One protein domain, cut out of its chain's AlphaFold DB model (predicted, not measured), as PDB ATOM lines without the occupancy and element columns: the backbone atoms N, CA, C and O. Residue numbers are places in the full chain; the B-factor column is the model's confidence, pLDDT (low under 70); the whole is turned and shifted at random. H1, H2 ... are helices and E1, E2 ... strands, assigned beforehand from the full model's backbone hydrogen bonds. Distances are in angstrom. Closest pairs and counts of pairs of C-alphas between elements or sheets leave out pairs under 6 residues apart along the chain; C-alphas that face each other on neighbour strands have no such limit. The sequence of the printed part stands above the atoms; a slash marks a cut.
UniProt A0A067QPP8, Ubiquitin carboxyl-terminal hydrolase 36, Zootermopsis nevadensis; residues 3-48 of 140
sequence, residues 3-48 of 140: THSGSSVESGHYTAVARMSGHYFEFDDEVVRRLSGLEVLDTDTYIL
ATOM      1  N   THR A   3      74.652  63.687 178.299       96.81
ATOM      2  CA  THR A   3      74.228  62.377 177.809       96.81
ATOM      3  C   THR A   3      75.409  61.427 177.936       96.81
ATOM      4  O   THR A   3      76.550  61.816 177.700       96.81
ATOM      5  N   HIS A   4      75.151  60.197 178.371       96.75
ATOM      6  CA  HIS A   4      76.168  59.156 178.509       96.75
ATOM      7  C   HIS A   4      75.821  58.022 177.555       96.75
ATOM      8  O   HIS A   4      74.728  57.468 177.602       96.75
ATOM      9  N   SER A   5      76.754  57.703 176.669       93.94
ATOM     10  CA  SER A   5      76.639  56.592 175.734       93.94
ATOM     11  C   SER A   5      77.621  55.503 176.145       93.94
ATOM     12  O   SER A   5      78.832  55.596 175.956       93.94
ATOM     13  N   GLY A   6      77.101  54.458 176.770       92.75
ATOM     14  CA  GLY A   6      77.903  53.339 177.234       92.75
ATOM     15  C   GLY A   6      77.021  52.291 177.886       92.75
ATOM     16  O   GLY A   6      75.979  52.602 178.452       92.75
ATOM     17  N   SER A   7      77.429  51.028 177.802       91.19
ATOM     18  CA  SER A   7      76.722  49.931 178.470       91.19
ATOM     19  C   SER A   7      77.100  49.787 179.949       91.19
ATOM     20  O   SER A   7      76.482  48.998 180.657       91.19
ATOM     21  N   SER A   8      78.138  50.497 180.408       93.50
ATOM     22  CA  SER A   8      78.651  50.468 181.781       93.50
ATOM     23  C   SER A   8      78.756  51.881 182.339       93.50
ATOM     24  O   SER A   8      79.028  52.824 181.610       93.50
ATOM     25  N   VAL A   9      78.610  52.033 183.654       90.19
ATOM     26  CA  VAL A   9      78.810  53.324 184.332       90.19
ATOM     27  C   VAL A   9      80.295  53.712 184.374       90.19
ATOM     28  O   VAL A   9      80.635  54.892 184.397       90.19
ATOM     29  N   GLU A  10      81.192  52.724 184.351       94.06
ATOM     30  CA  GLU A  10      82.644  52.939 184.432       94.06
ATOM     31  C   GLU A  10      83.267  53.324 183.086       94.06
ATOM     32  O   GLU A  10      84.379  53.851 183.049       94.06
ATOM     33  N   SER A  11      82.574  53.059 181.974       93.12
ATOM     34  CA  SER A  11      83.080  53.330 180.631       93.12
ATOM     35  C   SER A  11      81.978  53.744 179.664       93.12
ATOM     36  O   SER A  11      80.902  53.157 179.588       93.12
ATOM     37  N   GLY A  12      82.265  54.775 178.885       94.81
ATOM     38  CA  GLY A  12      81.376  55.289 177.855       94.81
ATOM     39  C   GLY A  12      81.846  56.653 177.389       94.81
ATOM     40  O   GLY A  12      82.948  57.085 177.730       94.81
ATOM     41  N   HIS A  13      80.993  57.318 176.624       96.19
ATOM     42  CA  HIS A  13      81.263  58.631 176.066       96.19
ATOM     43  C   HIS A  13      80.223  59.645 176.523       96.19
ATOM     44  O   HIS A  13      79.021  59.364 176.484       96.19
ATOM     45  N   TYR A  14      80.695  60.803 176.978       97.06
ATOM     46  CA  TYR A  14      79.841  61.876 177.465       97.06
ATOM     47  C   TYR A  14      79.756  62.980 176.429       97.06
ATOM     48  O   TYR A  14      80.765  63.581 176.074       97.06
ATOM     49  N   THR A  15      78.537  63.299 176.021       97.50
ATOM     50  CA  THR A  15      78.265  64.456 175.171       97.50
ATOM     51  C   THR A  15      77.405  65.457 175.928       97.50
ATOM     52  O   THR A  15      76.727  65.127 176.907       97.50
ATOM     53  N   ALA A  16      77.484  66.725 175.536       97.81
ATOM     54  CA  ALA A  16      76.721  67.788 176.174       97.81
ATOM     55  C   ALA A  16      75.784  68.440 175.169       97.81
ATOM     56  O   ALA A  16      76.169  68.743 174.048       97.81
ATOM     57  N   VAL A  17      74.561  68.730 175.598       97.56
ATOM     58  CA  VAL A  17      73.615  69.534 174.825       97.56
ATOM     59  C   VAL A  17      73.330  70.822 175.581       97.56
ATOM     60  O   VAL A  17      72.864  70.789 176.725       97.56
ATOM     61  N   ALA A  18      73.581  71.967 174.952       96.50
ATOM     62  CA  ALA A  18      73.311  73.280 175.531       96.50
ATOM     63  C   ALA A  18      72.325  74.079 174.679       96.50
ATOM     64  O   ALA A  18      72.256  73.932 173.458       96.50
ATOM     65  N   ARG A  19      71.568  74.953 175.345       95.69
ATOM     66  CA  ARG A  19      70.701  75.932 174.697       95.69
ATOM     67  C   ARG A  19      71.407  77.282 174.698       95.69
ATOM     68  O   ARG A  19      71.759  77.786 175.758       95.69
ATOM     69  N   MET A  20      71.567  77.882 173.527       94.25
ATOM     70  CA  MET A  20      72.124  79.221 173.363       94.25
ATOM     71  C   MET A  20      71.209  80.034 172.452       94.25
ATOM     72  O   MET A  20      70.890  79.606 171.344       94.25
ATOM     73  N   SER A  21      70.744  81.190 172.931       92.81
ATOM     74  CA  SER A  21      69.881  82.108 172.166       92.81
ATOM     75  C   SER A  21      68.662  81.433 171.513       92.81
ATOM     76  O   SER A  21      68.273  81.767 170.399       92.81
ATOM     77  N   GLY A  22      68.063  80.447 172.189       93.19
ATOM     78  CA  GLY A  22      66.900  79.714 171.673       93.19
ATOM     79  C   GLY A  22      67.216  78.553 170.722       93.19
ATOM     80  O   GLY A  22      66.290  77.871 170.287       93.19
ATOM     81  N   HIS A  23      68.486  78.283 170.427       96.38
ATOM     82  CA  HIS A  23      68.918  77.141 169.624       96.38
ATOM     83  C   HIS A  23      69.640  76.107 170.478       96.38
ATOM     84  O   HIS A  23      70.309  76.458 171.448       96.38
ATOM     85  N   TYR A  24      69.496  74.835 170.115       97.69
ATOM     86  CA  TYR A  24      70.165  73.735 170.793       97.69
ATOM     87  C   TYR A  24      71.389  73.293 170.004       97.69
ATOM     88  O   TYR A  24      71.362  73.256 168.772       97.69
ATOM     89  N   PHE A  25      72.450  72.959 170.726       97.75
ATOM     90  CA  PHE A  25      73.706  72.485 170.168       97.75
ATOM     91  C   PHE A  25      74.192  71.287 170.964       97.75
ATOM     92  O   PHE A  25      74.154  71.324 172.193       97.75
ATOM     93  N   GLU A  26      74.643  70.262 170.256       97.25
ATOM     94  CA  GLU A  26      75.396  69.152 170.817       97.25
ATOM     95  C   GLU A  26      76.891  69.424 170.675       97.25
ATOM     96  O   GLU A  26      77.351  69.902 169.635       97.25
ATOM     97  N   PHE A  27      77.615  69.103 171.736       97.88
ATOM     98  CA  PHE A  27      79.056  69.177 171.866       97.88
ATOM     99  C   PHE A  27      79.571  67.756 172.093       97.88
ATOM    100  O   PHE A  27      79.292  67.149 173.133       97.88
ATOM    101  N   ASP A  28      80.288  67.252 171.096       97.00
ATOM    102  CA  ASP A  28      80.906  65.931 171.045       97.00
ATOM    103  C   ASP A  28      82.406  66.115 170.769       97.00
ATOM    104  O   ASP A  28      82.833  66.219 169.619       97.00
ATOM    105  N   ASP A  29      83.190  66.264 171.840       96.56
ATOM    106  CA  ASP A  29      84.619  66.589 171.817       96.56
ATOM    107  C   ASP A  29      84.969  67.769 170.885       96.56
ATOM    108  O   ASP A  29      84.759  68.935 171.228       96.56
ATOM    109  N   GLU A  30      85.519  67.484 169.705       97.06
ATOM    110  CA  GLU A  30      85.942  68.480 168.713       97.06
ATOM    111  C   GLU A  30      84.808  68.899 167.761       97.06
ATOM    112  O   GLU A  30      84.958  69.836 166.971       97.06
ATOM    113  N   VAL A  31      83.663  68.216 167.819       97.38
ATOM    114  CA  VAL A  31      82.536  68.389 166.906       97.38
ATOM    115  C   VAL A  31      81.389  69.097 167.613       97.38
ATOM    116  O   VAL A  31      80.915  68.694 168.673       97.38
ATOM    117  N   VAL A  32      80.891  70.158 166.980       97.75
ATOM    118  CA  VAL A  32      79.694  70.872 167.430       97.75
ATOM    119  C   VAL A  32      78.656  70.840 166.325       97.75
ATOM    120  O   VAL A  32      78.922  71.266 165.198       97.75
ATOM    121  N   ARG A  33      77.449  70.373 166.651       97.06
ATOM    122  CA  ARG A  33      76.321  70.370 165.713       97.06
ATOM    123  C   ARG A  33      75.081  70.993 166.322       97.06
ATOM    124  O   ARG A  33      74.844  70.935 167.523       97.06
ATOM    125  N   ARG A  34      74.260  71.594 165.466       97.06
ATOM    126  CA  ARG A  34      72.962  72.136 165.866       97.06
ATOM    127  C   ARG A  34      71.932  71.010 165.960       97.06
ATOM    128  O   ARG A  34      71.902  70.144 165.093       97.06
ATOM    129  N   LEU A  35      71.069  71.091 166.966       97.00
ATOM    130  CA  LEU A  35      69.948  70.185 167.197       97.00
ATOM    131  C   LEU A  35      68.603  70.894 167.036       97.00
ATOM    132  O   LEU A  35      68.448  72.082 167.351       97.00
ATOM    133  N   SER A  36      67.609  70.141 166.580       96.69
ATOM    134  CA  SER A  36      66.201  70.507 166.689       96.69
ATOM    135  C   SER A  36      65.673  70.237 168.100       96.69
ATOM    136  O   SER A  36      66.210  69.420 168.843       96.69
ATOM    137  N   GLY A  37      64.587  70.913 168.483       95.00
ATOM    138  CA  GLY A  37      63.976  70.692 169.797       95.00
ATOM    139  C   GLY A  37      63.455  69.264 170.000       95.00
ATOM    140  O   GLY A  37      63.445  68.802 171.132       95.00
ATOM    141  N   LEU A  38      63.059  68.565 168.930       96.25
ATOM    142  CA  LEU A  38      62.596  67.174 169.013       96.25
ATOM    143  C   LEU A  38      63.755  66.217 169.311       96.25
ATOM    144  O   LEU A  38      63.649  65.415 170.228       96.25
ATOM    145  N   GLU A  39      64.892  66.374 168.628       95.31
ATOM    146  CA  GLU A  39      66.084  65.546 168.878       95.31
ATOM    147  C   GLU A  39      66.576  65.654 170.326       95.31
ATOM    148  O   GLU A  39      67.001  64.665 170.912       95.31
ATOM    149  N   VAL A  40      66.484  66.852 170.909       95.19
ATOM    150  CA  VAL A  40      66.846  67.127 172.308       95.19
ATOM    151  C   VAL A  40      65.935  66.376 173.283       95.19
ATOM    152  O   VAL A  40      66.386  65.975 174.349       95.19
ATOM    153  N   LEU A  41      64.654  66.208 172.948       95.50
ATOM    154  CA  LEU A  41      63.689  65.500 173.795       95.50
ATOM    155  C   LEU A  41      63.801  63.979 173.665       95.50
ATOM    156  O   LEU A  41      63.502  63.276 174.624       95.50
ATOM    157  N   ASP A  42      64.257  63.490 172.513       95.25
ATOM    158  CA  ASP A  42      64.464  62.062 172.253       95.25
ATOM    159  C   ASP A  42      65.802  61.535 172.806       95.25
ATOM    160  O   ASP A  42      66.103  60.347 172.679       95.25
ATOM    161  N   THR A  43      66.632  62.393 173.412       93.06
ATOM    162  CA  THR A  43      67.940  61.988 173.941       93.06
ATOM    163  C   THR A  43      67.830  61.397 175.348       93.06
ATOM    164  O   THR A  43      67.137  61.944 176.204       93.06
ATOM    165  N   ASP A  44      68.564  60.313 175.621       93.69
ATOM    166  CA  ASP A  44      68.628  59.716 176.960       93.69
ATOM    167  C   ASP A  44      69.614  60.479 177.855       93.69
ATOM    168  O   ASP A  44      70.831  60.481 177.639       93.69
ATOM    169  N   THR A  45      69.076  61.203 178.832       95.00
ATOM    170  CA  THR A  45      69.818  62.231 179.563       95.00
ATOM    171  C   THR A  45      70.375  61.677 180.865       95.00
ATOM    172  O   THR A  45      69.617  61.212 181.716       95.00
ATOM    173  N   TYR A  46      71.681  61.820 181.080       96.06
ATOM    174  CA  TYR A  46      72.313  61.440 182.341       96.06
ATOM    175  C   TYR A  46      72.203  62.555 183.390       96.06
ATOM    176  O   TYR A  46      71.852  62.308 184.541       96.06
ATOM    177  N   ILE A  47      72.469  63.806 182.994       97.00
ATOM    178  CA  ILE A  47      72.395  64.966 183.895       97.00
ATOM    179  C   ILE A  47      71.642  66.107 183.219       97.00
ATOM    180  O   ILE A  47      72.008  66.577 182.139       97.00
ATOM    181  N   LEU A  48      70.628  66.624 183.905       96.88
ATOM    182  CA  LEU A  48      69.873  67.800 183.490       96.88
ATOM    183  C   LEU A  48      70.244  68.998 184.364       96.88
ATOM    184  O   LEU A  48      70.305  68.903 185.588       96.88
TER     185      LEU A  48
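What this domain is: This is residues 3 to 48 of the 140 residues of the protein "Ubiquitin carboxyl-terminal hydrolase 36" of Zootermopsis nevadensis (UniProt A0A067QPP8). What shape? A strongly twisted meander sheet, E1 to E4, each strand antiparallel to the one before, is grazed by H1. E5 folds back beside E1. How big? The 46 printed residues, mostly strand, are only just compact, close to loose: radius of gyration of the C-alphas 11.1 A, spans 34 by 23 by 14 A.

How they stand to each other: Which strands pair? E1, residues 3 to 5, E2, 13 to 20, E3, 23 to 28, and E4, 31 to 35, form successive hairpins: N 3 to O 15 is 2.9 A, N 18 to O 25 2.9 A, N 26 to O 33 2.8 A. What follows? H1, residues 37 to 41, its O i to N i+4 pair within hydrogen-bond range, only grazes the sheet. E5, residues 45 to 47, has C-alpha 45 4.7 A from C-alpha 3.

Where its parts are: Where does E1 begin? C-alpha 3 is at (74.228, 62.377, 177.809). Where does E5 end? C-alpha 47 is at (72.395, 64.966, 183.895).

The domain as a whole: Any cut? The printed part has none. Low confidence? No printed residue is under pLDDT 70.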